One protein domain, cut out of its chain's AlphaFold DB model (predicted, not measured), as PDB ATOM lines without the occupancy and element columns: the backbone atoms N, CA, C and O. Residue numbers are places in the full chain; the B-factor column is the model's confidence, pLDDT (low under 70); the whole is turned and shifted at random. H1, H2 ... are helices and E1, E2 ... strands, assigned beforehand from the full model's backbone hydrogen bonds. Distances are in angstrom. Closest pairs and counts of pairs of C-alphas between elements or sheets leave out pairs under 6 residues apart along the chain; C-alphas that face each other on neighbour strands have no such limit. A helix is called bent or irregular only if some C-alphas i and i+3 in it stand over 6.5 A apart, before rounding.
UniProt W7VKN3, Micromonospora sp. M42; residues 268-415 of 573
ATOM      1  N   ALA A 268      -2.239  32.370 -19.839       73.56
ATOM      2  CA  ALA A 268      -1.435  32.006 -20.991       73.56
ATOM      3  C   ALA A 268      -0.082  31.480 -20.508       73.56
ATOM      4  O   ALA A 268       0.609  32.152 -19.745       73.56
ATOM      5  N   GLY A 269       0.329  30.306 -20.996       73.00
ATOM      6  CA  GLY A 269       1.686  29.805 -20.786       73.00
ATOM      7  C   GLY A 269       2.696  30.809 -21.340       73.00
ATOM      8  O   GLY A 269       2.861  30.935 -22.553       73.00
ATOM      9  N   TYR A 270       3.336  31.560 -20.450       79.50
ATOM     10  CA  TYR A 270       4.261  32.626 -20.808       79.50
ATOM     11  C   TYR A 270       5.484  32.556 -19.889       79.50
ATOM     12  O   TYR A 270       5.315  32.315 -18.695       79.50
ATOM     13  N   PRO A 271       6.714  32.789 -20.389       89.19
ATOM     14  CA  PRO A 271       7.921  32.664 -19.568       89.19
ATOM     15  C   PRO A 271       7.895  33.494 -18.276       89.19
ATOM     16  O   PRO A 271       8.395  33.047 -17.249       89.19
ATOM     17  N   LEU A 272       7.259  34.672 -18.305       91.25
ATOM     18  CA  LEU A 272       7.107  35.539 -17.129       91.25
ATOM     19  C   LEU A 272       6.177  34.965 -16.047       91.25
ATOM     20  O   LEU A 272       6.231  35.433 -14.915       91.25
ATOM     21  N   GLY A 273       5.375  33.938 -16.342       90.56
ATOM     22  CA  GLY A 273       4.566  33.241 -15.335       90.56
ATOM     23  C   GLY A 273       5.403  32.605 -14.223       90.56
ATOM     24  O   GLY A 273       4.891  32.336 -13.144       90.56
ATOM     25  N   ARG A 274       6.712  32.441 -14.454       92.06
ATOM     26  CA  ARG A 274       7.684  31.895 -13.500       92.06
ATOM     27  C   ARG A 274       8.252  32.920 -12.518       92.06
ATOM     28  O   ARG A 274       9.091  32.568 -11.700       92.06
ATOM     29  N   LEU A 275       7.842  34.192 -12.577       89.62
ATOM     30  CA  LEU A 275       8.352  35.240 -11.674       89.62
ATOM     31  C   LEU A 275       8.118  34.923 -10.185       89.62
ATOM     32  O   LEU A 275       8.908  35.337  -9.336       89.62
ATOM     33  N   GLY A 276       7.045  34.188  -9.883       85.62
ATOM     34  CA  GLY A 276       6.713  33.720  -8.538       85.62
ATOM     35  C   GLY A 276       7.419  32.425  -8.114       85.62
ATOM     36  O   GLY A 276       7.274  32.028  -6.957       85.62
ATOM     37  N   ASP A 277       8.176  31.773  -9.005       91.56
ATOM     38  CA  ASP A 277       8.886  30.532  -8.690       91.56
ATOM     39  C   ASP A 277       9.893  30.753  -7.548       91.56
ATOM     40  O   ASP A 277      10.384  31.860  -7.291       91.56
ATOM     41  N   ARG A 278      10.228  29.664  -6.848       93.06
ATOM     42  CA  ARG A 278      11.278  29.686  -5.824       93.06
ATOM     43  C   ARG A 278      12.618  30.062  -6.452       93.06
ATOM     44  O   ARG A 278      12.931  29.627  -7.559       93.06
ATOM     45  N   VAL A 279      13.419  30.813  -5.699       96.31
ATOM     46  CA  VAL A 279      14.817  31.077  -6.051       96.31
ATOM     47  C   VAL A 279      15.545  29.739  -6.177       96.31
ATOM     48  O   VAL A 279      15.482  28.905  -5.273       96.31
ATOM     49  N   GLY A 280      16.174  29.520  -7.329       96.12
ATOM     50  CA  GLY A 280      16.886  28.286  -7.658       96.12
ATOM     51  C   GLY A 280      18.409  28.418  -7.664       96.12
ATOM     52  O   GLY A 280      19.083  27.396  -7.766       96.12
ATOM     53  N   ALA A 281      18.941  29.641  -7.603       97.19
ATOM     54  CA  ALA A 281      20.371  29.941  -7.543       97.19
ATOM     55  C   ALA A 281      20.600  31.399  -7.112       97.19
ATOM     56  O   ALA A 281      19.697  32.226  -7.238       97.19
ATOM     57  N   ASP A 282      21.819  31.718  -6.705       98.44
ATOM     58  CA  ASP A 282      22.288  33.097  -6.582       98.44
ATOM     59  C   ASP A 282      22.840  33.583  -7.935       98.44
ATOM     60  O   ASP A 282      23.258  32.780  -8.781       98.44
ATOM     61  N   LEU A 283      22.793  34.895  -8.192       98.38
ATOM     62  CA  LEU A 283      23.294  35.457  -9.448       98.38
ATOM     63  C   LEU A 283      24.815  35.302  -9.550       98.38
ATOM     64  O   LEU A 283      25.307  35.034 -10.646       98.38
ATOM     65  N   SER A 284      25.536  35.445  -8.436       98.00
ATOM     66  CA  SER A 284      26.994  35.278  -8.372       98.00
ATOM     67  C   SER A 284      27.463  33.877  -8.784       98.00
ATOM     68  O   SER A 284      28.450  33.745  -9.507       98.00
ATOM     69  N   ASP A 285      26.728  32.838  -8.383       98.06
ATOM     70  CA  ASP A 285      27.044  31.442  -8.699       98.06
ATOM     71  C   ASP A 285      26.633  31.057 -10.122       98.06
ATOM     72  O   ASP A 285      27.291  30.251 -10.789       98.06
ATOM     73  N   ARG A 286      25.506  31.598 -10.592       98.06
ATOM     74  CA  ARG A 286      24.948  31.253 -11.898       98.06
ATOM     75  C   ARG A 286      24.417  32.497 -12.605       98.06
ATOM     76  O   ARG A 286      23.203  32.689 -12.624       98.06
ATOM     77  N   PRO A 287      25.268  33.296 -13.264       98.19
ATOM     78  CA  PRO A 287      24.825  34.441 -14.055       98.19
ATOM     79  C   PRO A 287      23.827  34.066 -15.167       98.19
ATOM     80  O   PRO A 287      23.667  32.894 -15.536       98.19
ATOM     81  N   VAL A 288      23.116  35.058 -15.704       98.12
ATOM     82  CA  VAL A 288      22.200  34.855 -16.842       98.12
ATOM     83  C   VAL A 288      22.925  35.107 -18.161       98.12
ATOM     84  O   VAL A 288      23.763  35.988 -18.253       98.12
ATOM     85  N   SER A 289      22.552  34.419 -19.241       97.50
ATOM     86  CA  SER A 289      22.918  34.904 -20.585       97.50
ATOM     87  C   SER A 289      22.103  36.145 -20.965       97.50
ATOM     88  O   SER A 289      22.599  37.051 -21.642       97.50
ATOM     89  N   ARG A 290      20.843  36.169 -20.514       96.88
ATOM     90  CA  ARG A 290      19.921  37.298 -20.588       96.88
ATOM     91  C   ARG A 290      18.807  37.143 -19.552       96.88
ATOM     92  O   ARG A 290      18.206  36.079 -19.432       96.88
ATOM     93  N   ALA A 291      18.471  38.218 -18.853       97.88
ATOM     94  CA  ALA A 291      17.287  38.297 -18.012       97.88
ATOM     95  C   ALA A 291      16.043  38.658 -18.839       97.88
ATOM     96  O   ALA A 291      16.065  39.530 -19.707       97.88
ATOM     97  N   LEU A 292      14.930  37.996 -18.542       96.12
ATOM     98  CA  LEU A 292      13.606  38.339 -19.052       96.12
ATOM     99  C   LEU A 292      12.955  39.443 -18.220       96.12
ATOM    100  O   LEU A 292      12.262  40.302 -18.769       96.12
ATOM    101  N   ALA A 293      13.161  39.401 -16.904       97.12
ATOM    102  CA  ALA A 293      12.602  40.361 -15.970       97.12
ATOM    103  C   ALA A 293      13.369  40.381 -14.642       97.12
ATOM    104  O   ALA A 293      13.998  39.398 -14.241       97.12
ATOM    105  N   LEU A 294      13.248  41.510 -13.953       97.81
ATOM    106  CA  LEU A 294      13.583  41.692 -12.551       97.81
ATOM    107  C   LEU A 294      12.286  41.807 -11.754       97.81
ATOM    108  O   LEU A 294      11.355  42.497 -12.180       97.81
ATOM    109  N   TYR A 295      12.242  41.176 -10.588       95.88
ATOM    110  CA  TYR A 295      11.094  41.217  -9.691       95.88
ATOM    111  C   TYR A 295      11.539  41.459  -8.260       95.88
ATOM    112  O   TYR A 295      12.370  40.728  -7.737       95.88
ATOM    113  N   GLN A 296      10.971  42.473  -7.620       93.38
ATOM    114  CA  GLN A 296      11.177  42.745  -6.209       93.38
ATOM    115  C   GLN A 296       9.852  42.508  -5.482       93.38
ATOM    116  O   GLN A 296       8.957  43.357  -5.588       93.38
ATOM    117  N   PRO A 297       9.696  41.367  -4.787       89.19
ATOM    118  CA  PRO A 297       8.485  41.091  -4.035       89.19
ATOM    119  C   PRO A 297       8.331  42.109  -2.907       89.19
ATOM    120  O   PRO A 297       9.319  42.585  -2.344       89.19
ATOM    121  N   VAL A 298       7.088  42.422  -2.572       81.81
ATOM    122  CA  VAL A 298       6.753  43.243  -1.407       81.81
ATOM    123  C   VAL A 298       5.919  42.405  -0.454       81.81
ATOM    124  O   VAL A 298       4.971  41.742  -0.878       81.81
ATOM    125  N   ASP A 299       6.283  42.431   0.824       75.69
ATOM    126  CA  ASP A 299       5.505  41.791   1.872       75.69
ATOM    127  C   ASP A 299       4.119  42.461   1.958       75.69
ATOM    128  O   ASP A 299       4.028  43.681   2.125       75.69
ATOM    129  N   PRO A 300       3.018  41.709   1.805       69.94
ATOM    130  CA  PRO A 300       1.682  42.289   1.773       69.94
ATOM    131  C   PRO A 300       1.202  42.806   3.140       69.94
ATOM    132  O   PRO A 300       0.282  43.626   3.178       69.94
ATOM    133  N   GLU A 301       1.784  42.343   4.250       71.06
ATOM    134  CA  GLU A 301       1.436  42.765   5.608       71.06
ATOM    135  C   GLU A 301       2.236  43.995   6.041       71.06
ATOM    136  O   GLU A 301       1.671  44.943   6.595       71.06
ATOM    137  N   THR A 302       3.546  43.995   5.790       74.25
ATOM    138  CA  THR A 302       4.459  45.054   6.244       74.25
ATOM    139  C   THR A 302       4.711  46.122   5.181       74.25
ATOM    140  O   THR A 302       5.069  47.250   5.521       74.25
ATOM    141  N   GLY A 303       4.508  45.797   3.901       70.06
ATOM    142  CA  GLY A 303       4.885  46.644   2.769       70.06
ATOM    143  C   GLY A 303       6.395  46.698   2.519       70.06
ATOM    144  O   GLY A 303       6.845  47.509   1.711       70.06
ATOM    145  N   GLU A 304       7.183  45.873   3.212       74.75
ATOM    146  CA  GLU A 304       8.638  45.849   3.088       74.75
ATOM    147  C   GLU A 304       9.059  45.153   1.787       74.75
ATOM    148  O   GLU A 304       8.540  44.095   1.425       74.75
ATOM    149  N   ALA A 305       9.989  45.763   1.054       81.38
ATOM    150  CA  ALA A 305      10.499  45.206  -0.191       81.38
ATOM    151  C   ALA A 305      11.574  44.148   0.094       81.38
ATOM    152  O   ALA A 305      12.535  44.412   0.814       81.38
ATOM    153  N   GLY A 306      11.431  42.965  -0.502       86.62
ATOM    154  CA  GLY A 306      12.416  41.887  -0.416       86.62
ATOM    155  C   GLY A 306      13.607  42.076  -1.363       86.62
ATOM    156  O   GLY A 306      13.739  43.101  -2.042       86.62
ATOM    157  N   THR A 307      14.468  41.057  -1.443       92.44
ATOM    158  CA  THR A 307      15.584  41.033  -2.401       92.44
ATOM    159  C   THR A 307      15.069  40.987  -3.840       92.44
ATOM    160  O   THR A 307      14.070  40.329  -4.145       92.44
ATOM    161  N   VAL A 308      15.762  41.683  -4.744       96.50
ATOM    162  CA  VAL A 308      15.471  41.617  -6.180       96.50
ATOM    163  C   VAL A 308      15.792  40.218  -6.698       96.50
ATOM    164  O   VAL A 308      16.840  39.651  -6.403       96.50
ATOM    165  N   ARG A 309      14.891  39.673  -7.507       97.25
ATOM    166  CA  ARG A 309      15.030  38.398  -8.203       97.25
ATOM    167  C   ARG A 309      15.229  38.627  -9.695       97.25
ATOM    168  O   ARG A 309      14.621  39.533 -10.267       97.25
ATOM    169  N   VAL A 310      16.031  37.778 -10.330       98.50
ATOM    170  CA  VAL A 310      16.342  37.814 -11.765       98.50
ATOM    171  C   VAL A 310      15.772  36.565 -12.429       98.50
ATOM    172  O   VAL A 310      16.226  35.456 -12.155       98.50
ATOM    173  N   LEU A 311      14.791  36.723 -13.318       98.00
ATOM    174  CA  LEU A 311      14.291  35.621 -14.142       98.00
ATOM    175  C   LEU A 311      15.121  35.543 -15.427       98.00
ATOM    176  O   LEU A 311      15.021  36.430 -16.275       98.00
ATOM    177  N   GLY A 312      15.925  34.491 -15.573       97.56
ATOM    178  CA  GLY A 312      16.714  34.231 -16.780       97.56
ATOM    179  C   GLY A 312      15.874  33.707 -17.947       97.56
ATOM    180  O   GLY A 312      14.765  33.201 -17.767       97.56
ATOM    181  N   ASP A 313      16.409  33.794 -19.162       95.38
ATOM    182  CA  ASP A 313      15.820  33.170 -20.351       95.38
ATOM    183  C   ASP A 313      15.930  31.636 -20.369       95.38
ATOM    184  O   ASP A 313      15.172  30.977 -21.079       95.38
ATOM    185  N   ASP A 314      16.774  31.074 -19.504       95.50
ATOM    186  CA  ASP A 314      16.776  29.661 -19.112       95.50
ATOM    187  C   ASP A 314      15.619  29.275 -18.165       95.50
ATOM    188  O   ASP A 314      15.460  28.111 -17.794       95.50
ATOM    189  N   GLY A 315      14.797  30.251 -17.769       95.12
ATOM    190  CA  GLY A 315      13.639  30.080 -16.899       95.12
ATOM    191  C   GLY A 315      13.974  29.939 -15.414       95.12
ATOM    192  O   GLY A 315      13.069  29.688 -14.623       95.12
ATOM    193  N   ILE A 316      15.235  30.076 -15.006       96.69
ATOM    194  CA  ILE A 316      15.622  29.974 -13.596       96.69
ATOM    195  C   ILE A 316      15.503  31.348 -12.931       96.69
ATOM    196  O   ILE A 316      15.999  32.352 -13.452       96.69
ATOM    197  N   VAL A 317      14.865  31.381 -11.760       97.75
ATOM    198  CA  VAL A 317      14.813  32.563 -10.891       97.75
ATOM    199  C   VAL A 317      16.044  32.574  -9.994       97.75
ATOM    200  O   VAL A 317      16.293  31.602  -9.278       97.75
ATOM    201  N   ARG A 318      16.792  33.675 -10.026       98.06
ATOM    202  CA  ARG A 318      17.956  33.909  -9.167       98.06
ATOM    203  C   ARG A 318      17.696  35.005  -8.154       98.06
ATOM    204  O   ARG A 318      16.901  35.900  -8.435       98.06
ATOM    205  N   GLU A 319      18.384  34.971  -7.026       98.00
ATOM    206  CA  GLU A 319      18.490  36.131  -6.141       98.00
ATOM    207  C   GLU A 319      19.608  37.066  -6.629       98.00
ATOM    208  O   GLU A 319      20.657  36.610  -7.075       98.00
ATOM    209  N   LEU A 320      19.373  38.382  -6.606       98.06
ATOM    210  CA  LEU A 320      20.402  39.387  -6.870       98.06
ATOM    211  C   LEU A 320      21.227  39.598  -5.594       98.06
ATOM    212  O   LEU A 320      20.969  40.520  -4.824       98.06
ATOM    213  N   ASP A 321      22.206  38.732  -5.372       97.81
ATOM    214  CA  ASP A 321      23.010  38.654  -4.147       97.81
ATOM    215  C   ASP A 321      24.291  39.509  -4.187       97.81
ATOM    216  O   ASP A 321      24.843  39.876  -3.151       97.81
ATOM    217  N   VAL A 322      24.740  39.905  -5.381       97.31
ATOM    218  CA  VAL A 322      25.967  40.703  -5.571       97.31
ATOM    219  C   VAL A 322      25.869  42.155  -5.096       97.31
ATOM    220  O   VAL A 322      26.877  42.860  -5.014       97.31
ATOM    221  N   VAL A 323      24.667  42.632  -4.767       96.06
ATOM    222  CA  VAL A 323      24.453  43.974  -4.224       96.06
ATOM    223  C   VAL A 323      23.302  44.003  -3.225       96.06
ATOM    224  O   VAL A 323      22.202  43.534  -3.492       96.06
ATOM    225  N   THR A 324      23.518  44.674  -2.093       93.12
ATOM    226  CA  THR A 324      22.427  45.085  -1.203       93.12
ATOM    227  C   THR A 324      21.898  46.448  -1.634       93.12
ATOM    228  O   THR A 324      22.589  47.461  -1.505       93.12
ATOM    229  N   LEU A 325      20.672  46.471  -2.149       90.75
ATOM    230  CA  LEU A 325      19.988  47.698  -2.546       90.75
ATOM    231  C   LEU A 325      19.209  48.281  -1.366       90.75
ATOM    232  O   LEU A 325      18.513  47.564  -0.651       90.75
ATOM    233  N   ALA A 326      19.292  49.594  -1.195       84.31
ATOM    234  CA  ALA A 326      18.487  50.355  -0.254       84.31
ATOM    235  C   ALA A 326      17.413  51.172  -0.996       84.31
ATOM    236  O   ALA A 326      17.617  51.566  -2.149       84.31
ATOM    237  N   PRO A 327      16.280  51.484  -0.348       75.06
ATOM    238  CA  PRO A 327      15.351  52.479  -0.860       75.06
ATOM    239  C   PRO A 327      16.033  53.842  -1.023       75.06
ATOM    240  O   PRO A 327      16.869  54.246  -0.203       75.06
ATOM    241  N   THR A 328      15.672  54.571  -2.075       78.50
ATOM    242  CA  THR A 328      16.132  55.949  -2.258       78.50
ATOM    243  C   THR A 328      15.377  56.849  -1.302       78.50
ATOM    244  O   THR A 328      14.186  56.649  -1.080       78.50
ATOM    245  N   ARG A 329      16.071  57.815  -0.695       73.56
ATOM    246  CA  ARG A 329      15.487  58.712   0.305       73.56
ATOM    247  C   ARG A 329      15.589  60.152  -0.145       73.56
ATOM    248  O   ARG A 329      16.685  60.623  -0.447       73.56
ATOM    249  N   ASP A 330      14.465  60.854  -0.151       70.88
ATOM    250  CA  ASP A 330      14.489  62.301  -0.333       70.88
ATOM    251  C   ASP A 330      14.937  63.011   0.961       70.88
ATOM    252  O   ASP A 330      15.109  62.404   2.023       70.88
ATOM    253  N   ALA A 331      15.128  64.331   0.894       69.06
ATOM    254  CA  ALA A 331      15.520  65.126   2.062       69.06
ATOM    255  C   ALA A 331      14.464  65.131   3.191       69.06
ATOM    256  O   ALA A 331      14.780  65.511   4.318       69.06
ATOM    257  N   GLY A 332      13.219  64.753   2.884       63.16
ATOM    258  CA  GLY A 332      12.121  64.585   3.836       63.16
ATOM    259  C   GLY A 332      12.026  63.175   4.425       63.16
ATOM    260  O   GLY A 332      11.175  62.948   5.277       63.16
ATOM    261  N   GLY A 333      12.889  62.245   4.004       65.56
ATOM    262  CA  GLY A 333      12.883  60.855   4.450       65.56
ATOM    263  C   GLY A 333      11.863  59.965   3.739       65.56
ATOM    264  O   GLY A 333      11.710  58.818   4.157       65.56
ATOM    265  N   ASN A 334      11.189  60.449   2.686       63.59
ATOM    266  CA  ASN A 334      10.324  59.602   1.865       63.59
ATOM    267  C   ASN A 334      11.178  58.574   1.131       63.59
ATOM    268  O   ASN A 334      12.238  58.913   0.607       63.59
ATOM    269  N   GLU A 335      10.696  57.337   1.097       72.88
ATOM    270  CA  GLU A 335      11.393  56.217   0.484       72.88
ATOM    271  C   GLU A 335      10.741  55.813  -0.830       72.88
ATOM    272  O   GLU A 335       9.516  55.708  -0.915       72.88
ATOM    273  N   ALA A 336      11.561  55.503  -1.828       71.06
ATOM    274  CA  ALA A 336      11.111  54.820  -3.025       71.06
ATOM    275  C   ALA A 336      11.893  53.515  -3.195       71.06
ATOM    276  O   ALA A 336      13.104  53.464  -2.984       71.06
ATOM    277  N   THR A 337      11.199  52.441  -3.586       80.94
ATOM    278  CA  THR A 337      11.860  51.143  -3.771       80.94
ATOM    279  C   THR A 337      12.921  51.210  -4.868       80.94
ATOM    280  O   THR A 337      12.765  51.965  -5.834       80.94
ATOM    281  N   ALA A 338      13.976  50.411  -4.721       86.06
ATOM    282  CA  ALA A 338      15.136  50.445  -5.603       86.06
ATOM    283  C   ALA A 338      14.818  49.953  -7.024       86.06
ATOM    284  O   ALA A 338      15.316  50.523  -7.996       86.06
ATOM    285  N   LEU A 339      13.986  48.911  -7.164       92.88
ATOM    286  CA  LEU A 339      13.609  48.389  -8.475       92.88
ATOM    287  C   LEU A 339      12.521  49.253  -9.123       92.88
ATOM    288  O   LEU A 339      11.412  49.377  -8.603       92.88
ATOM    289  N   LYS A 340      12.810  49.790 -10.311       90.12
ATOM    290  CA  LYS A 340      11.846  50.531 -11.132       90.12
ATOM    291  C   LYS A 340      11.563  49.788 -12.437       90.12
ATOM    292  O   LYS A 340      12.431  49.068 -12.918       90.12
ATOM    293  N   PRO A 341      10.414  50.025 -13.093       90.12
ATOM    294  CA  PRO A 341      10.111  49.407 -14.387       90.12
ATOM    295  C   PRO A 341      11.164  49.587 -15.479       90.12
ATOM    296  O   PRO A 341      11.270  48.725 -16.343       90.12
ATOM    297  N   GLY A 342      11.957  50.659 -15.426       92.25
ATOM    298  CA  GLY A 342      13.044  50.926 -16.366       92.25
ATOM    299  C   GLY A 342      14.431  50.456 -15.911       92.25
ATOM    300  O   GLY A 342      15.406  50.851 -16.538       92.25
ATOM    301  N   SER A 343      14.547  49.670 -14.834       96.31
ATOM    302  CA  SER A 343      15.834  49.223 -14.281       96.31
ATOM    303  C   SER A 343      16.563  48.185 -15.139       96.31
ATOM    304  O   SER A 343      17.793  48.166 -15.134       96.31
ATOM    305  N   LEU A 344      15.849  47.315 -15.855       97.19
ATOM    306  CA  LEU A 344      16.434  46.281 -16.710       97.19
ATOM    307  C   LEU A 344      16.698  46.827 -18.115       97.19
ATOM    308  O   LEU A 344      15.818  47.440 -18.722       97.19
ATOM    309  N   SER A 345      17.902  46.593 -18.635       95.81
ATOM    310  CA  SER A 345      18.260  46.975 -19.996       95.81
ATOM    311  C   SER A 345      17.427  46.203 -21.026       95.81
ATOM    312  O   SER A 345      17.012  45.067 -20.773       95.81
ATOM    313  N   PRO A 346      17.186  46.774 -22.218       93.06
ATOM    314  CA  PRO A 346      16.410  46.105 -23.255       93.06
ATOM    315  C   PRO A 346      16.980  44.756 -23.710       93.06
ATOM    316  O   PRO A 346      16.236  43.824 -24.007       93.06
ATOM    317  N   ASP A 347      18.306  44.624 -23.729       93.69
ATOM    318  CA  ASP A 347      18.984  43.366 -24.051       93.69
ATOM    319  C   ASP A 347      18.958  42.348 -22.898       93.69
ATOM    320  O   ASP A 347      19.368  41.204 -23.091       93.69
ATOM    321  N   GLY A 348      18.462  42.749 -21.722       96.12
ATOM    322  CA  GLY A 348      18.351  41.950 -20.507       96.12
ATOM    323  C   GLY A 348      19.689  41.594 -19.858       96.12
ATOM    324  O   GLY A 348      19.733  40.680 -19.039       96.12
ATOM    325  N   ARG A 349      20.789  42.252 -20.228       97.62
ATOM    326  CA  ARG A 349      22.132  41.923 -19.725       97.62
ATOM    327  C   ARG A 349      22.601  42.810 -18.589       97.62
ATOM    328  O   ARG A 349      23.512  42.433 -17.870       97.62
ATOM    329  N   THR A 350      22.000  43.975 -18.396       98.00
ATOM    330  CA  THR A 350      22.416  44.925 -17.367       98.00
ATOM    331  C   THR A 350      21.205  45.409 -16.576       98.00
ATOM    332  O   THR A 350      20.161  45.730 -17.138       98.00
ATOM    333  N   ALA A 351      21.346  45.512 -15.260       98.38
ATOM    334  CA  ALA A 351      20.379  46.168 -14.391       98.38
ATOM    335  C   ALA A 351      20.968  47.458 -13.819       98.38
ATOM    336  O   ALA A 351      22.165  47.537 -13.557       98.38
ATOM    337  N   ALA A 352      20.134  48.468 -13.599       98.19
ATOM    338  CA  ALA A 352      20.533  49.706 -12.953       98.19
ATOM    339  C   ALA A 352      19.521  50.130 -11.881       98.19
ATOM    340  O   ALA A 352      18.302  50.012 -12.047       98.19
ATOM    341  N   PHE A 353      20.047  50.645 -10.774       96.75
ATOM    342  CA  PHE A 353      19.294  50.989  -9.576       96.75
ATOM    343  C   PHE A 353      19.749  52.349  -9.057       96.75
ATOM    344  O   PHE A 353      20.933  52.568  -8.796       96.75
ATOM    345  N   ALA A 354      18.798  53.263  -8.895       92.25
ATOM    346  CA  ALA A 354      19.043  54.522  -8.221       92.25
ATOM    347  C   ALA A 354      19.171  54.234  -6.727       92.25
ATOM    348  O   ALA A 354      18.406  53.442  -6.175       92.25
ATOM    349  N   GLN A 355      20.150  54.857  -6.087       89.62
ATOM    350  CA  GLN A 355      20.374  54.821  -4.651       89.62
ATOM    351  C   GLN A 355      20.559  56.258  -4.156       89.62
ATOM    352  O   GLN A 355      20.714  57.201  -4.935       89.62
ATOM    353  N   THR A 356      20.534  56.453  -2.841       86.00
ATOM    354  CA  THR A 356      20.781  57.783  -2.271       86.00
ATOM    355  C   THR A 356      22.236  58.193  -2.527       86.00
ATOM    356  O   THR A 356      23.140  57.712  -1.849       86.00
ATOM    357  N   GLY A 357      22.458  59.096  -3.488       88.69
ATOM    358  CA  GLY A 357      23.779  59.645  -3.821       88.69
ATOM    359  C   GLY A 357      24.613  58.837  -4.822       88.69
ATOM    360  O   GLY A 357      25.760  59.206  -5.087       88.69
ATOM    361  N   GLU A 358      24.076  57.757  -5.388       94.38
ATOM    362  CA  GLU A 358      24.769  56.951  -6.396       94.38
ATOM    363  C   GLU A 358      23.788  56.215  -7.317       94.38
ATOM    364  O   GLU A 358      22.610  56.038  -7.008       94.38
ATOM    365  N   VAL A 359      24.303  55.746  -8.449       96.75
ATOM    366  CA  VAL A 359      23.642  54.761  -9.306       96.75
ATOM    367  C   VAL A 359      24.460  53.483  -9.266       96.75
ATOM    368  O   VAL A 359      25.667  53.507  -9.515       96.75
ATOM    369  N   VAL A 360      23.804  52.364  -8.977       97.81
ATOM    370  CA  VAL A 360      24.421  51.040  -9.046       97.81
ATOM    371  C   VAL A 360      24.020  50.380 -10.352       97.81
ATOM    372  O   VAL A 360      22.835  50.298 -10.666       97.81
ATOM    373  N   VAL A 361      25.000  49.899 -11.106       98.44
ATOM    374  CA  VAL A 361      24.804  49.152 -12.347       98.44
ATOM    375  C   VAL A 361      25.391  47.762 -12.152       98.44
ATOM    376  O   VAL A 361      26.545  47.634 -11.758       98.44
ATOM    377  N   VAL A 362      24.595  46.737 -12.422       98.69
ATOM    378  CA  VAL A 362      24.992  45.332 -12.322       98.69
ATOM    379  C   VAL A 362      24.979  44.730 -13.717       98.69
ATOM    380  O   VAL A 362      23.950  44.779 -14.395       98.69
ATOM    381  N   ASP A 363      26.101  44.172 -14.150       98.44
ATOM    382  CA  ASP A 363      26.127  43.280 -15.301       98.44
ATOM    383  C   ASP A 363      25.614  41.909 -14.851       98.44
ATOM    384  O   ASP A 363      26.135  41.289 -13.931       98.44
ATOM    385  N   LEU A 364      24.507  41.467 -15.436       98.62
ATOM    386  CA  LEU A 364      23.826  40.242 -15.029       98.62
ATOM    387  C   LEU A 364      24.485  38.992 -15.636       98.62
ATOM    388  O   LEU A 364      24.109  37.876 -15.272       98.62
ATOM    389  N   THR A 365      25.426  39.169 -16.570       98.56
ATOM    390  CA  THR A 365      26.066  38.079 -17.317       98.56
ATOM    391  C   THR A 365      27.359  37.575 -16.692       98.56
ATOM    392  O   THR A 365      27.726  36.421 -16.908       98.56
ATOM    393  N   ASP A 366      27.993  38.394 -15.859       98.00
ATOM    394  CA  ASP A 366      29.164  38.040 -15.054       98.00
ATOM    395  C   ASP A 366      29.033  38.462 -13.577       98.00
ATOM    396  O   ASP A 366      29.943  38.226 -12.783       98.00
ATOM    397  N   ALA A 367      27.883  39.036 -13.203       97.56
ATOM    398  CA  ALA A 367      27.562  39.521 -11.866       97.56
ATOM    399  C   ALA A 367      28.474  40.669 -11.369       97.56
ATOM    400  O   ALA A 367      28.555  40.929 -10.165       97.56
ATOM    401  N   GLU A 368      29.140  41.399 -12.276       98.25
ATOM    402  CA  GLU A 368      29.972  42.555 -11.927       98.25
ATOM    403  C   GLU A 368      29.115  43.759 -11.496       98.25
ATOM    404  O   GLU A 368      28.127  44.124 -12.138       98.25
ATOM    405  N   VAL A 369      29.526  44.443 -10.422       98.50
ATOM    406  CA  VAL A 369      28.846  45.636  -9.899       98.50
ATOM    407  C   VAL A 369      29.709  46.878 -10.091       98.50
ATOM    408  O   VAL A 369      30.837  46.953  -9.607       98.50
ATOM    409  N   ARG A 370      29.139  47.910 -10.718       98.25
ATOM    410  CA  ARG A 370      29.745  49.240 -10.864       98.25
ATOM    411  C   ARG A 370      28.889  50.294 -10.176       98.25
ATOM    412  O   ARG A 370      27.663  50.269 -10.249       98.25
ATOM    413  N   ARG A 371      29.545  51.237  -9.503       97.94
ATOM    414  CA  ARG A 371      28.902  52.309  -8.734       97.94
ATOM    415  C   ARG A 371      29.322  53.658  -9.284       97.94
ATOM    416  O   ARG A 371      30.512  53.919  -9.450       97.94
ATOM    417  N   TYR A 372      28.343  54.512  -9.533       97.75
ATOM    418  CA  TYR A 372      28.544  55.836 -10.103       97.75
ATOM    419  C   TYR A 372      28.056  56.879  -9.102       97.75
ATOM    420  O   TYR A 372      26.846  56.991  -8.895       97.75
ATOM    421  N   PRO A 373      28.963  57.635  -8.457       96.56
ATOM    422  CA  PRO A 373      28.569  58.720  -7.572       96.56
ATOM    423  C   PRO A 373      27.735  59.751  -8.332       96.56
ATOM    424  O   PRO A 373      28.175  60.292  -9.346       96.56
ATOM    425  N   LEU A 374      26.540  60.044  -7.829       93.12
ATOM    426  CA  LEU A 374      25.650  61.035  -8.416       93.12
ATOM    427  C   LEU A 374      24.816  61.667  -7.306       93.12
ATOM    428  O   LEU A 374      23.880  61.073  -6.777       93.12
ATOM    429  N   ALA A 375      25.197  62.883  -6.924       86.75
ATOM    430  CA  ALA A 375      24.550  63.593  -5.834       86.75
ATOM    431  C   ALA A 375      23.122  64.009  -6.210       86.75
ATOM    432  O   ALA A 375      22.892  64.568  -7.281       86.75
ATOM    433  N   GLY A 376      22.191  63.813  -5.281       77.12
ATOM    434  CA  GLY A 376      20.791  64.192  -5.440       77.12
ATOM    435  C   GLY A 376      19.850  63.111  -4.928       77.12
ATOM    436  O   GLY A 376      20.282  62.034  -4.512       77.12
ATOM    437  N   TYR A 377      18.558  63.425  -4.951       78.94
ATOM    438  CA  TYR A 377      17.521  62.411  -4.851       78.94
ATOM    439  C   TYR A 377      17.333  61.811  -6.245       78.94
ATOM    440  O   TYR A 377      17.056  62.521  -7.206       78.94
ATOM    441  N   LEU A 378      17.579  60.511  -6.365       84.12
ATOM    442  CA  LEU A 378      17.409  59.760  -7.599       84.12
ATOM    443  C   LEU A 378      16.282  58.770  -7.335       84.12
ATOM    444  O   LEU A 378      16.419  57.890  -6.492       84.12
ATOM    445  N   GLU A 379      15.152  58.933  -8.004       81.69
ATOM    446  CA  GLU A 379      14.001  58.048  -7.842       81.69
ATOM    447  C   GLU A 379      13.891  57.068  -9.004       81.69
ATOM    448  O   GLU A 379      13.627  55.885  -8.810       81.69
ATOM    449  N   HIS A 380      14.114  57.552 -10.218       88.00
ATOM    450  CA  HIS A 380      13.879  56.832 -11.454       88.00
ATOM    451  C   HIS A 380      15.186  56.376 -12.083       88.00
ATOM    452  O   HIS A 380      16.183  57.099 -12.097       88.00
ATOM    453  N   VAL A 381      15.128  55.181 -12.665       93.56
ATOM    454  CA  VAL A 381      16.129  54.641 -13.581       93.56
ATOM    455  C   VAL A 381      15.402  54.112 -14.800       93.56
ATOM    456  O   VAL A 381      14.404  53.395 -14.664       93.56
ATOM    457  N   VAL A 382      15.879  54.501 -15.978       94.12
ATOM    458  CA  VAL A 382      15.280  54.124 -17.250       94.12
ATOM    459  C   VAL A 382      16.356  53.917 -18.303       94.12
ATOM    460  O   VAL A 382      17.144  54.818 -18.585       94.12
ATOM    461  N   TRP A 383      16.341  52.750 -18.934       94.81
ATOM    462  CA  TRP A 383      17.072  52.519 -20.174       94.81
ATOM    463  C   TRP A 383      16.279  53.020 -21.381       94.81
ATOM    464  O   TRP A 383      15.112  52.670 -21.553       94.81
ATOM    465  N   ALA A 384      16.921  53.816 -22.233       92.31
ATOM    466  CA  ALA A 384      16.401  54.255 -23.524       92.31
ATOM    467  C   ALA A 384      17.366  53.805 -24.631       92.31
ATOM    468  O   ALA A 384      18.295  54.529 -25.000       92.31
ATOM    469  N   GLY A 385      17.182  52.569 -25.105       88.81
ATOM    470  CA  GLY A 385      18.237  51.851 -25.824       88.81
ATOM    471  C   GLY A 385      19.434  51.634 -24.892       88.81
ATOM    472  O   GLY A 385      19.257  51.180 -23.762       88.81
ATOM    473  N   ASP A 386      20.624  52.042 -25.328       89.69
ATOM    474  CA  ASP A 386      21.859  51.946 -24.530       89.69
ATOM    475  C   ASP A 386      22.062  53.121 -23.557       89.69
ATOM    476  O   ASP A 386      22.983  53.108 -22.734       89.69
ATOM    477  N   ARG A 387      21.216  54.154 -23.642       93.00
ATOM    478  CA  ARG A 387      21.303  55.357 -22.805       93.00
ATOM    479  C   ARG A 387      20.683  55.078 -21.444       93.00
ATOM    480  O   ARG A 387      19.544  54.619 -21.365       93.00
ATOM    481  N   LEU A 388      21.409  55.400 -20.377       96.00
ATOM    482  CA  LEU A 388      20.947  55.226 -19.004       96.00
ATOM    483  C   LEU A 388      20.512  56.573 -18.429       96.00
ATOM    484  O   LEU A 388      21.344  57.429 -18.139       96.00
ATOM    485  N   ILE A 389      19.206  56.755 -18.265       95.44
ATOM    486  CA  ILE A 389      18.615  57.982 -17.736       95.44
ATOM    487  C   ILE A 389      18.242  57.754 -16.275       95.44
ATOM    488  O   ILE A 389      17.561  56.786 -15.936       95.44
ATOM    489  N   VAL A 390      18.691  58.653 -15.405       95.00
ATOM    490  CA  VAL A 390      18.483  58.578 -13.955       95.00
ATOM    491  C   VAL A 390      18.070  59.936 -13.413       95.00
ATOM    492  O   VAL A 390      18.480  60.965 -13.947       95.00
ATOM    493  N   GLY A 391      17.269  59.972 -12.356       88.88
ATOM    494  CA  GLY A 391      16.844  61.246 -11.784       88.88
ATOM    495  C   GLY A 391      15.568  61.164 -10.972       88.88
ATOM    496  O   GLY A 391      15.136  60.086 -10.586       88.88
ATOM    497  N   ASP A 392      14.954  62.307 -10.735       82.88
ATOM    498  CA  ASP A 392      13.623  62.445 -10.153       82.88
ATOM    499  C   ASP A 392      12.730  63.262 -11.107       82.88
ATOM    500  O   ASP A 392      13.069  63.453 -12.276       82.88
ATOM    501  N   ASN A 393      11.576  63.722 -10.630       70.06
ATOM    502  CA  ASN A 393      10.635  64.491 -11.449       70.06
ATOM    503  C   ASN A 393      11.133  65.920 -11.771       70.06
ATOM    504  O   ASN A 393      10.581  66.571 -12.657       70.06
ATOM    505  N   ASP A 394      12.140  66.424 -11.048       70.06
ATOM    506  CA  ASP A 394      12.670  67.785 -11.175       70.06
ATOM    507  C   ASP A 394      14.006  67.822 -11.936       70.06
ATOM    508  O   ASP A 394      14.325  68.809 -12.605       70.06
ATOM    509  N   THR A 395      14.815  66.766 -11.826       83.06
ATOM    510  CA  THR A 395      16.141  66.678 -12.436       83.06
ATOM    511  C   THR A 395      16.382  65.304 -13.043       83.06
ATOM    512  O   THR A 395      16.376  64.297 -12.342       83.06
ATOM    513  N   ALA A 396      16.712  65.281 -14.334       90.12
ATOM    514  CA  ALA A 396      17.181  64.095 -15.037       90.12
ATOM    515  C   ALA A 396      18.645  64.230 -15.451       90.12
ATOM    516  O   ALA A 396      19.129  65.322 -15.762       90.12
ATOM    517  N   TYR A 397      19.323  63.094 -15.520       94.88
ATOM    518  CA  TYR A 397      20.701  62.948 -15.954       94.88
ATOM    519  C   TYR A 397      20.813  61.791 -16.940       94.88
ATOM    520  O   TYR A 397      20.116  60.787 -16.803       94.88
ATOM    521  N   GLU A 398      21.721  61.910 -17.900       95.44
ATOM    522  CA  GLU A 398      22.161  60.785 -18.722       95.44
ATOM    523  C   GLU A 398      23.509  60.297 -18.214       95.44
ATOM    524  O   GLU A 398      24.490  61.023 -18.302       95.44
ATOM    525  N   LEU A 399      23.566  59.088 -17.664       97.00
ATOM    526  CA  LEU A 399      24.790  58.521 -17.118       97.00
ATOM    527  C   LEU A 399      25.613  57.838 -18.220       97.00
ATOM    528  O   LEU A 399      25.237  56.781 -18.731       97.00
ATOM    529  N   ASP A 400      26.785  58.392 -18.526       96.38
ATOM    530  CA  ASP A 400      27.820  57.714 -19.303       96.38
ATOM    531  C   ASP A 400      28.502  56.664 -18.417       96.38
ATOM    532  O   ASP A 400      29.328  56.966 -17.557       96.38
ATOM    533  N   ARG A 401      28.174  55.394 -18.654       95.06
ATOM    534  CA  ARG A 401      28.702  54.249 -17.899       95.06
ATOM    535  C   ARG A 401      30.213  54.049 -18.050       95.06
ATOM    536  O   ARG A 401      30.809  53.360 -17.225       95.06
ATOM    537  N   ARG A 402      30.842  54.597 -19.091       94.62
ATOM    538  CA  ARG A 402      32.284  54.459 -19.335       94.62
ATOM    539  C   ARG A 402      33.083  55.500 -18.556       94.62
ATOM    540  O   ARG A 402      34.171  55.195 -18.079       94.62
ATOM    541  N   THR A 403      32.572  56.725 -18.461       95.75
ATOM    542  CA  THR A 403      33.288  57.848 -17.825       95.75
ATOM    543  C   THR A 403      32.754  58.213 -16.444       95.75
ATOM    544  O   THR A 403      33.453  58.869 -15.678       95.75
ATOM    545  N   GLY A 404      31.520  57.819 -16.129       95.31
ATOM    546  CA  GLY A 404      30.767  58.284 -14.967       95.31
ATOM    547  C   GLY A 404      30.234  59.712 -15.102       95.31
ATOM    548  O   GLY A 404      29.657  60.232 -14.149       95.31
ATOM    549  N   ALA A 405      30.410  60.364 -16.257       96.56
ATOM    550  CA  ALA A 405      29.826  61.675 -16.501       96.56
ATOM    551  C   ALA A 405      28.296  61.574 -16.543       96.56
ATOM    552  O   ALA A 405      27.741  60.657 -17.142       96.56
ATOM    553  N   ALA A 406      27.619  62.539 -15.926       96.44
ATOM    554  CA  ALA A 406      26.164  62.582 -15.856       96.44
ATOM    555  C   ALA A 406      25.656  63.981 -16.245       96.44
ATOM    556  O   ALA A 406      25.293  64.770 -15.367       96.44
ATOM    557  N   PRO A 407      25.703  64.376 -17.532       94.44
ATOM    558  CA  PRO A 407      25.088  65.620 -17.983       94.44
ATOM    559  C   PRO A 407      23.583  65.637 -17.691       94.44
ATOM    560  O   PRO A 407      22.897  64.619 -17.787       94.44
ATOM    561  N   LYS A 408      23.061  66.820 -17.348       92.06
ATOM    562  CA  LYS A 408      21.624  67.013 -17.129       92.06
ATOM    563  C   LYS A 408      20.852  66.911 -18.442       92.06
ATOM    564  O   LYS A 408      21.280  67.458 -19.456       92.06
ATOM    565  N   LEU A 409      19.676  66.299 -18.377       88.88
ATOM    566  CA  LEU A 409      18.701  66.255 -19.459       88.88
ATOM    567  C   LEU A 409      17.471  67.095 -19.118       88.88
ATOM    568  O   LEU A 409      17.065  67.209 -17.965       88.88
ATOM    569  N   THR A 410      16.840  67.653 -20.147       85.88
ATOM    570  CA  THR A 410      15.554  68.352 -20.031       85.88
ATOM    571  C   THR A 410      14.410  67.402 -20.372       85.88
ATOM    572  O   THR A 410      13.618  67.674 -21.262       85.88
ATOM    573  N   VAL A 411      14.347  66.255 -19.698       85.50
ATOM    574  CA  VAL A 411      13.235  65.299 -19.797       85.50
ATOM    575  C   VAL A 411      12.810  64.899 -18.395       85.50
ATOM    576  O   VAL A 411      13.635  64.889 -17.490       85.50
ATOM    577  N   ASP A 412      11.539  64.564 -18.220       85.00
ATOM    578  CA  ASP A 412      11.045  63.983 -16.975       85.00
ATOM    579  C   ASP A 412      11.127  62.444 -17.072       85.00
ATOM    580  O   ASP A 412      10.443  61.856 -17.918       85.00
ATOM    581  N   PRO A 413      11.949  61.768 -16.244       85.94
ATOM    582  CA  PRO A 413      12.095  60.313 -16.263       85.94
ATOM    583  C   PRO A 413      10.808  59.555 -15.910       85.94
ATOM    584  O   PRO A 413      10.669  58.386 -16.279       85.94
ATOM    585  N   TRP A 414       9.870  60.182 -15.193       83.38
ATOM    586  CA  TRP A 414       8.593  59.566 -14.834       83.38
ATOM    587  C   TRP A 414       7.650  59.457 -16.032       83.38
ATOM    588  O   TRP A 414       7.038  58.411 -16.236       83.38
ATOM    589  N   THR A 415       7.563  60.512 -16.848       87.56
ATOM    590  CA  THR A 415       6.705  60.561 -18.049       87.56
ATOM    591  C   THR A 415       7.408  60.116 -19.331       87.56
ATOM    592  O   THR A 415       6.803  60.131 -20.409       87.56
TER     593      THR A 415
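This is residues 268 to 415 of the 573 residues of a protein of Micromonospora sp. M42 (UniProt W7VKN3). Little of it is regular: sheets E4-E5-E6 and E7-E8-E9 form a face-to-face sandwich, and a third, E1-E2-E3, sits at one end with short helix H1 on it. The 148 printed residues include H1, then E1 to E9, each sheet an antiparallel meander of successive neighbours. Mostly strand, with 51 residues in named elements, it is compact, radius of gyration of the C-alphas 15.1 A, spans 40 by 37 by 29 A.

H1, residues 271-276, begins at C-alpha (7.921, 32.664, -19.568). The strands are E1 291-297, 16.8 A long, E2 309-312, E3 317-319, E4 350-355, E5 358-363, E6 369-373, E7 380-384, E8 387-391 and E9 396-399, ending at (24.790, 58.521, -17.118).

H1, irregular with C-alphas 273 and 276 7.1 A apart, is on E1-E2-E3; 0 of 2 O i to N i+4 and 2 of 3 O i to N i+3 pairs are within hydrogen-bond range. E4 and E7 have closest C-alphas Ala 354 and Val 381, 6.1 A.

The printed part has no cut; links H1 to E1, E1 to E2 and E3 to E4 are long; residues 300 and 331-334 have pLDDT under 70.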